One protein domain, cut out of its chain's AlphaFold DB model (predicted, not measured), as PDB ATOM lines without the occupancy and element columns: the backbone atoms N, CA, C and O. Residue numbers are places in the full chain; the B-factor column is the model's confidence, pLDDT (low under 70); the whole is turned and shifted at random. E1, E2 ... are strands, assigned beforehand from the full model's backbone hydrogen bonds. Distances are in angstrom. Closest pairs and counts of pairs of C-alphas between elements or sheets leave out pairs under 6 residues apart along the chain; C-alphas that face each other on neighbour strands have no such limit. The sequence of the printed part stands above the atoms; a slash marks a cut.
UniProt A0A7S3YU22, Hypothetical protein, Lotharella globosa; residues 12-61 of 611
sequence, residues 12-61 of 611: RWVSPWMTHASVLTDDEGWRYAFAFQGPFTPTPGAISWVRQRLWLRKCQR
ATOM      1  N   ARG A  12      98.739 188.268  32.357       95.81
ATOM      2  CA  ARG A  12      99.185 188.584  30.995       95.81
ATOM      3  C   ARG A  12     100.693 188.811  30.954       95.81
ATOM      4  O   ARG A  12     101.297 189.279  31.922       95.81
ATOM      5  N   TRP A  13     101.320 188.513  29.819       96.31
ATOM      6  CA  TRP A  13     102.703 188.914  29.560       96.31
ATOM      7  C   TRP A  13     102.751 190.407  29.210       96.31
ATOM      8  O   TRP A  13     102.085 190.828  28.271       96.31
ATOM      9  N   VAL A  14     103.556 191.195  29.932       97.00
ATOM     10  CA  VAL A  14     103.692 192.657  29.726       97.00
ATOM     11  C   VAL A  14     105.050 193.081  29.169       97.00
ATOM     12  O   VAL A  14     105.278 194.260  28.927       97.00
ATOM     13  N   SER A  15     105.963 192.135  28.944       96.50
ATOM     14  CA  SER A  15     107.196 192.369  28.186       96.50
ATOM     15  C   SER A  15     107.378 191.324  27.077       96.50
ATOM     16  O   SER A  15     106.817 190.221  27.169       96.50
ATOM     17  N   PRO A  16     108.211 191.603  26.059       96.00
ATOM     18  CA  PRO A  16     108.851 190.546  25.279       96.00
ATOM     19  C   PRO A  16     109.754 189.679  26.174       96.00
ATOM     20  O   PRO A  16     110.045 190.031  27.323       96.00
ATOM     21  N   TRP A  17     110.207 188.542  25.641       95.06
ATOM     22  CA  TRP A  17     111.346 187.818  26.210       95.06
ATOM     23  C   TRP A  17     112.605 188.686  26.097       95.06
ATOM     24  O   TRP A  17     112.860 189.277  25.052       95.06
ATOM     25  N   MET A  18     113.383 188.757  27.174       95.88
ATOM     26  CA  MET A  18     114.642 189.501  27.263       95.88
ATOM     27  C   MET A  18     115.721 188.583  27.844       95.88
ATOM     28  O   MET A  18     115.412 187.663  28.605       95.88
ATOM     29  N   THR A  19     116.984 188.823  27.517       96.56
ATOM     30  CA  THR A  19     118.114 188.158  28.180       96.56
ATOM     31  C   THR A  19     118.302 188.722  29.589       96.56
ATOM     32  O   THR A  19     118.055 189.904  29.834       96.56
ATOM     33  N   HIS A  20     118.712 187.887  30.546       95.12
ATOM     34  CA  HIS A  20     118.971 188.336  31.915       95.12
ATOM     35  C   HIS A  20     120.473 188.473  32.185       95.12
ATOM     36  O   HIS A  20     121.117 187.541  32.670       95.12
ATOM     37  N   ALA A  21     121.020 189.657  31.901       93.94
ATOM     38  CA  ALA A  21     122.322 190.074  32.419       93.94
ATOM     39  C   ALA A  21     122.254 190.181  33.957       93.94
ATOM     40  O   ALA A  21     121.332 190.787  34.516       93.94
ATOM     41  N   SER A  22     123.186 189.531  34.653       93.06
ATOM     42  CA  SER A  22     123.187 189.379  36.112       93.06
ATOM     43  C   SER A  22     124.576 188.959  36.603       93.06
ATOM     44  O   SER A  22     125.401 188.514  35.825       93.06
ATOM     45  N   VAL A  23     124.820 188.970  37.917       90.88
ATOM     46  CA  VAL A  23     126.098 188.490  38.502       90.88
ATOM     47  C   VAL A  23     126.343 186.978  38.274       90.88
ATOM     48  O   VAL A  23     127.429 186.477  38.554       90.88
ATOM     49  N   LEU A  24     125.347 186.227  37.786       93.38
ATOM     50  CA  LEU A  24     125.450 184.793  37.480       93.38
ATOM     51  C   LEU A  24     125.582 184.491  35.978       93.38
ATOM     52  O   LEU A  24     125.735 183.317  35.628       93.38
ATOM     53  N   THR A  25     125.509 185.512  35.127       97.25
ATOM     54  CA  THR A  25     125.535 185.455  33.659       97.25
ATOM     55  C   THR A  25     126.581 186.427  33.098       97.25
ATOM     56  O   THR A  25     127.122 187.244  33.839       97.25
ATOM     57  N   ASP A  26     126.885 186.337  31.806       96.81
ATOM     58  CA  ASP A  26     127.516 187.443  31.075       96.81
ATOM     59  C   ASP A  26     126.491 188.534  30.690       96.81
ATOM     60  O   ASP A  26     125.288 188.421  30.968       96.81
ATOM     61  N   ASP A  27     126.965 189.594  30.032       95.88
ATOM     62  CA  ASP A  27     126.139 190.715  29.558       95.88
ATOM     63  C   ASP A  27     125.104 190.289  28.492       95.88
ATOM     64  O   ASP A  27     124.064 190.928  28.322       95.88
ATOM     65  N   GLU A  28     125.340 189.165  27.809       96.25
ATOM     66  CA  GLU A  28     124.419 188.541  26.857       96.25
ATOM     67  C   GLU A  28     123.392 187.598  27.525       96.25
ATOM     68  O   GLU A  28     122.476 187.100  26.852       96.25
ATOM     69  N   GLY A  29     123.500 187.344  28.831       96.94
ATOM     70  CA  GLY A  29     122.648 186.421  29.580       96.94
ATOM     71  C   GLY A  29     123.041 184.940  29.473       96.94
ATOM     72  O   GLY A  29     122.220 184.084  29.816       96.94
ATOM     73  N   TRP A  30     124.239 184.600  28.993       98.00
ATOM     74  CA  TRP A  30     124.768 183.231  28.992       98.00
ATOM     75  C   TRP A  30     125.422 182.848  30.321       98.00
ATOM     76  O   TRP A  30     125.861 183.683  31.106       98.00
ATOM     77  N   ARG A  31     125.506 181.538  30.548       98.06
ATOM     78  CA  ARG A  31     126.321 180.878  31.569       98.06
ATOM     79  C   ARG A  31     127.038 179.701  30.924       98.06
ATOM     80  O   ARG A  31     126.472 179.070  30.031       98.06
ATOM     81  N   TYR A  32     128.216 179.350  31.417       98.31
ATOM     82  CA  TYR A  32     129.122 178.381  30.802       98.31
ATOM     83  C   TYR A  32     129.480 177.254  31.774       98.31
ATOM     84  O   TYR A  32     129.679 177.505  32.957       98.31
ATOM     85  N   ALA A  33     129.576 176.013  31.301       98.25
ATOM     86  CA  ALA A  33     129.920 174.847  32.115       98.25
ATOM     87  C   ALA A  33     130.760 173.834  31.325       98.25
ATOM     88  O   ALA A  33     130.739 173.805  30.095       98.25
ATOM     89  N   PHE A  34     131.478 172.967  32.044       98.12
ATOM     90  CA  PHE A  34     132.208 171.843  31.445       98.12
ATOM     91  C   PHE A  34     131.266 170.762  30.881       98.12
ATOM     92  O   PHE A  34     131.581 170.122  29.888       98.12
ATOM     93  N   ALA A  35     130.101 170.562  31.503       97.69
ATOM     94  CA  ALA A  35     129.100 169.568  31.118       97.69
ATOM     95  C   ALA A  35     127.697 170.022  31.557       97.69
ATOM     96  O   ALA A  35     127.574 170.920  32.389       97.69
ATOM     97  N   PHE A  36     126.639 169.376  31.055       96.69
ATOM     98  CA  PHE A  36     125.240 169.753  31.325       96.69
ATOM     99  C   PHE A  36     124.838 169.752  32.811       96.69
ATOM    100  O   PHE A  36     123.975 170.530  33.203       96.69
ATOM    101  N   GLN A  37     125.464 168.905  33.635       95.50
ATOM    102  CA  GLN A  37     125.260 168.850  35.094       95.50
ATOM    103  C   GLN A  37     126.361 169.591  35.885       95.50
ATOM    104  O   GLN A  37     126.402 169.521  37.111       95.50
ATOM    105  N   GLY A  38     127.284 170.271  35.197       94.81
ATOM    106  CA  GLY A  38     128.412 170.961  35.817       94.81
ATOM    107  C   GLY A  38     128.041 172.309  36.455       94.81
ATOM    108  O   GLY A  38     126.980 172.872  36.173       94.81
ATOM    109  N   PRO A  39     128.925 172.875  37.298       96.75
ATOM    110  CA  PRO A  39     128.746 174.223  37.824       96.75
ATOM    111  C   PRO A  39     128.834 175.258  36.691       96.75
ATOM    112  O   PRO A  39     129.811 175.297  35.947       96.75
ATOM    113  N   PHE A  40     127.812 176.112  36.582       97.69
ATOM    114  CA  PHE A  40     127.713 177.147  35.552       97.69
ATOM    115  C   PHE A  40     128.331 178.487  36.005       97.69
ATOM    116  O   PHE A  40     127.806 179.141  36.913       97.69
ATOM    117  N   THR A  41     129.406 178.925  35.349       97.44
ATOM    118  CA  THR A  41     130.073 180.227  35.545       97.44
ATOM    119  C   THR A  41     129.477 181.322  34.646       97.44
ATOM    120  O   THR A  41     128.932 181.004  33.590       97.44
ATOM    121  N   PRO A  42     129.570 182.615  35.022       97.38
ATOM    122  CA  PRO A  42     129.193 183.717  34.129       97.38
ATOM    123  C   PRO A  42     130.171 183.856  32.952       97.38
ATOM    124  O   PRO A  42     129.758 184.075  31.823       97.38
ATOM    125  N   THR A  43     131.470 183.680  33.203       97.06
ATOM    126  CA  THR A  43     132.542 183.798  32.203       97.06
ATOM    127  C   THR A  43     132.795 182.455  31.501       97.06
ATOM    128  O   THR A  43     132.802 181.426  32.192       97.06
ATOM    129  N   PRO A  44     133.056 182.427  30.178       97.75
ATOM    130  CA  PRO A  44     133.548 181.233  29.494       97.75
ATOM    131  C   PRO A  44     134.964 180.874  29.962       97.75
ATOM    132  O   PRO A  44     135.855 181.720  29.994       97.75
ATOM    133  N   GLY A  45     135.183 179.604  30.301       96.81
ATOM    134  CA  GLY A  45     136.514 179.041  30.516       96.81
ATOM    135  C   GLY A  45     137.009 178.293  29.276       96.81
ATOM    136  O   GLY A  45     136.216 177.847  28.452       96.81
ATOM    137  N   ALA A  46     138.322 178.061  29.184       97.56
ATOM    138  CA  ALA A  46     138.933 177.293  28.087       97.56
ATOM    139  C   ALA A  46     138.427 175.833  27.969       97.56
ATOM    140  O   ALA A  46     138.672 175.174  26.967       97.56
ATOM    141  N   ILE A  47     137.717 175.336  28.989       97.31
ATOM    142  CA  ILE A  47     137.113 173.996  29.057       97.31
ATOM    143  C   ILE A  47     135.570 174.040  29.120       97.31
ATOM    144  O   ILE A  47     134.935 173.101  29.599       97.31
ATOM    145  N   SER A  48     134.941 175.141  28.699       97.75
ATOM    146  CA  SER A  48     133.480 175.299  28.716       97.75
ATOM    147  C   SER A  48     132.812 174.718  27.461       97.75
ATOM    148  O   SER A  48     132.562 175.434  26.495       97.75
ATOM    149  N   TRP A  49     132.482 173.425  27.493       97.75
ATOM    150  CA  TRP A  49     131.807 172.716  26.393       97.75
ATOM    151  C   TRP A  49     130.304 173.017  26.273       97.75
ATOM    152  O   TRP A  49     129.716 172.811  25.213       97.75
ATOM    153  N   VAL A  50     129.658 173.484  27.347       98.31
ATOM    154  CA  VAL A  50     128.206 173.723  27.407       98.31
ATOM    155  C   VAL A  50     127.922 175.175  27.783       98.31
ATOM    156  O   VAL A  50     128.572 175.733  28.668       98.31
ATOM    157  N   ARG A  51     126.901 175.781  27.161       97.88
ATOM    158  CA  ARG A  51     126.349 177.080  27.571       97.88
ATOM    159  C   ARG A  51     124.827 177.052  27.707       97.88
ATOM    160  O   ARG A  51     124.144 176.380  26.940       97.88
ATOM    161  N   GLN A  52     124.303 177.812  28.663       97.44
ATOM    162  CA  GLN A  52     122.874 177.984  28.938       97.44
ATOM    163  C   GLN A  52     122.539 179.478  28.897       97.44
ATOM    164  O   GLN A  52     123.244 180.263  29.522       97.44
ATOM    165  N   ARG A  53     121.469 179.886  28.200       97.19
ATOM    166  CA  ARG A  53     120.999 181.284  28.209       97.19
ATOM    167  C   ARG A  53     119.833 181.464  29.173       97.19
ATOM    168  O   ARG A  53     118.870 180.699  29.120       97.19
ATOM    169  N   LEU A  54     119.911 182.476  30.029       95.88
ATOM    170  CA  LEU A  54     118.859 182.828  30.972       95.88
ATOM    171  C   LEU A  54     117.945 183.895  30.361       95.88
ATOM    172  O   LEU A  54     118.351 185.034  30.131       95.88
ATOM    173  N   TRP A  55     116.697 183.506  30.112       95.69
ATOM    174  CA  TRP A  55     115.650 184.374  29.583       95.69
ATOM    175  C   TRP A  55     114.707 184.823  30.700       95.69
ATOM    176  O   TRP A  55     114.315 184.025  31.552       95.69
ATOM    177  N   LEU A  56     114.309 186.092  30.669       95.12
ATOM    178  CA  LEU A  56     113.361 186.702  31.596       95.12
ATOM    179  C   LEU A  56     112.214 187.348  30.816       95.12
ATOM    180  O   LEU A  56     112.412 187.958  29.765       95.12
ATOM    181  N   ARG A  57     110.998 187.243  31.354       95.88
ATOM    182  CA  ARG A  57     109.807 187.917  30.833       95.88
ATOM    183  C   ARG A  57     108.935 188.369  31.995       95.88
ATOM    184  O   ARG A  57     108.730 187.613  32.940       95.88
ATOM    185  N   LYS A  58     108.442 189.606  31.945       95.12
ATOM    186  CA  LYS A  58     107.565 190.166  32.978       95.12
ATOM    187  C   LYS A  58     106.116 189.792  32.675       95.12
ATOM    188  O   LYS A  58     105.627 190.031  31.568       95.12
ATOM    189  N   CYS A  59     105.428 189.243  33.665       95.62
ATOM    190  CA  CYS A  59     103.978 189.102  33.680       95.62
ATOM    191  C   CYS A  59     103.358 190.107  34.664       95.62
ATOM    192  O   CYS A  59     104.001 190.539  35.621       95.62
ATOM    193  N   GLN A  60     102.111 190.487  34.409       95.56
ATOM    194  CA  GLN A  60     101.278 191.303  35.289       95.56
ATOM    195  C   GLN A  60      99.977 190.543  35.520       95.56
ATOM    196  O   GLN A  60      99.438 189.969  34.575       95.56
ATOM    197  N   ARG A  61      99.468 190.552  36.752       94.94
ATOM    198  CA  ARG A  61      98.127 190.052  37.048       94.94
ATOM    199  C   ARG A  61      97.121 191.187  36.923       94.94
ATOM    200  O   ARG A  61      97.216 192.162  37.666       94.94
TER     201      ARG A  61
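This is residues 12 to 61 of the 611 residues of the protein "Hypothetical protein" of Lotharella globosa (UniProt A0A7S3YU22). With little regular structure, the printed part is a long rod: the hairpin of E1 and E2 and the loop of residues 34 to 49 make one end, and residues 12 to 19 and 53 to 61 run side by side as a narrow ribbon to the other. The 50 residues hold no named helix and three short strands, E1, E2, E3 in order, with E1 and E2 antiparallel; the class is all strand, though just 11 residues are in named elements. The whole is loose, radius of gyration of the C-alphas 13.0 A, spanning 42 by 20 by 14 A.

Residues 12 to 29 hold no named element. E1, residues 30 to 33, is 10.3 A long and begins at C-alpha 30 (124.768, 183.231, 28.992). E2, residues 50 to 53, is 10.5 A long. E3, residues 59 to 61, is 6.8 A long and ends at C-alpha 61 (98.127, 190.052, 37.048).

Residues 12 to 13 pair antiparallel with 59 to 60 of E3, and 18 to 19 with 55 to 56. E1 and E2 are a hairpin, antiparallel at 155 degrees; N 31 and O 52 are within hydrogen-bond range at 2.8 A. E3 pairs with no named strand and is apart from E1 and E2.

The C-alphas farthest apart, of Ala 46 and Arg 61, are 43.7 A apart. The link E1 to E2 is long, 16 residues; E2 to E3 is tight. The printed part has no cut, and no printed residue is under 70 in pLDDT.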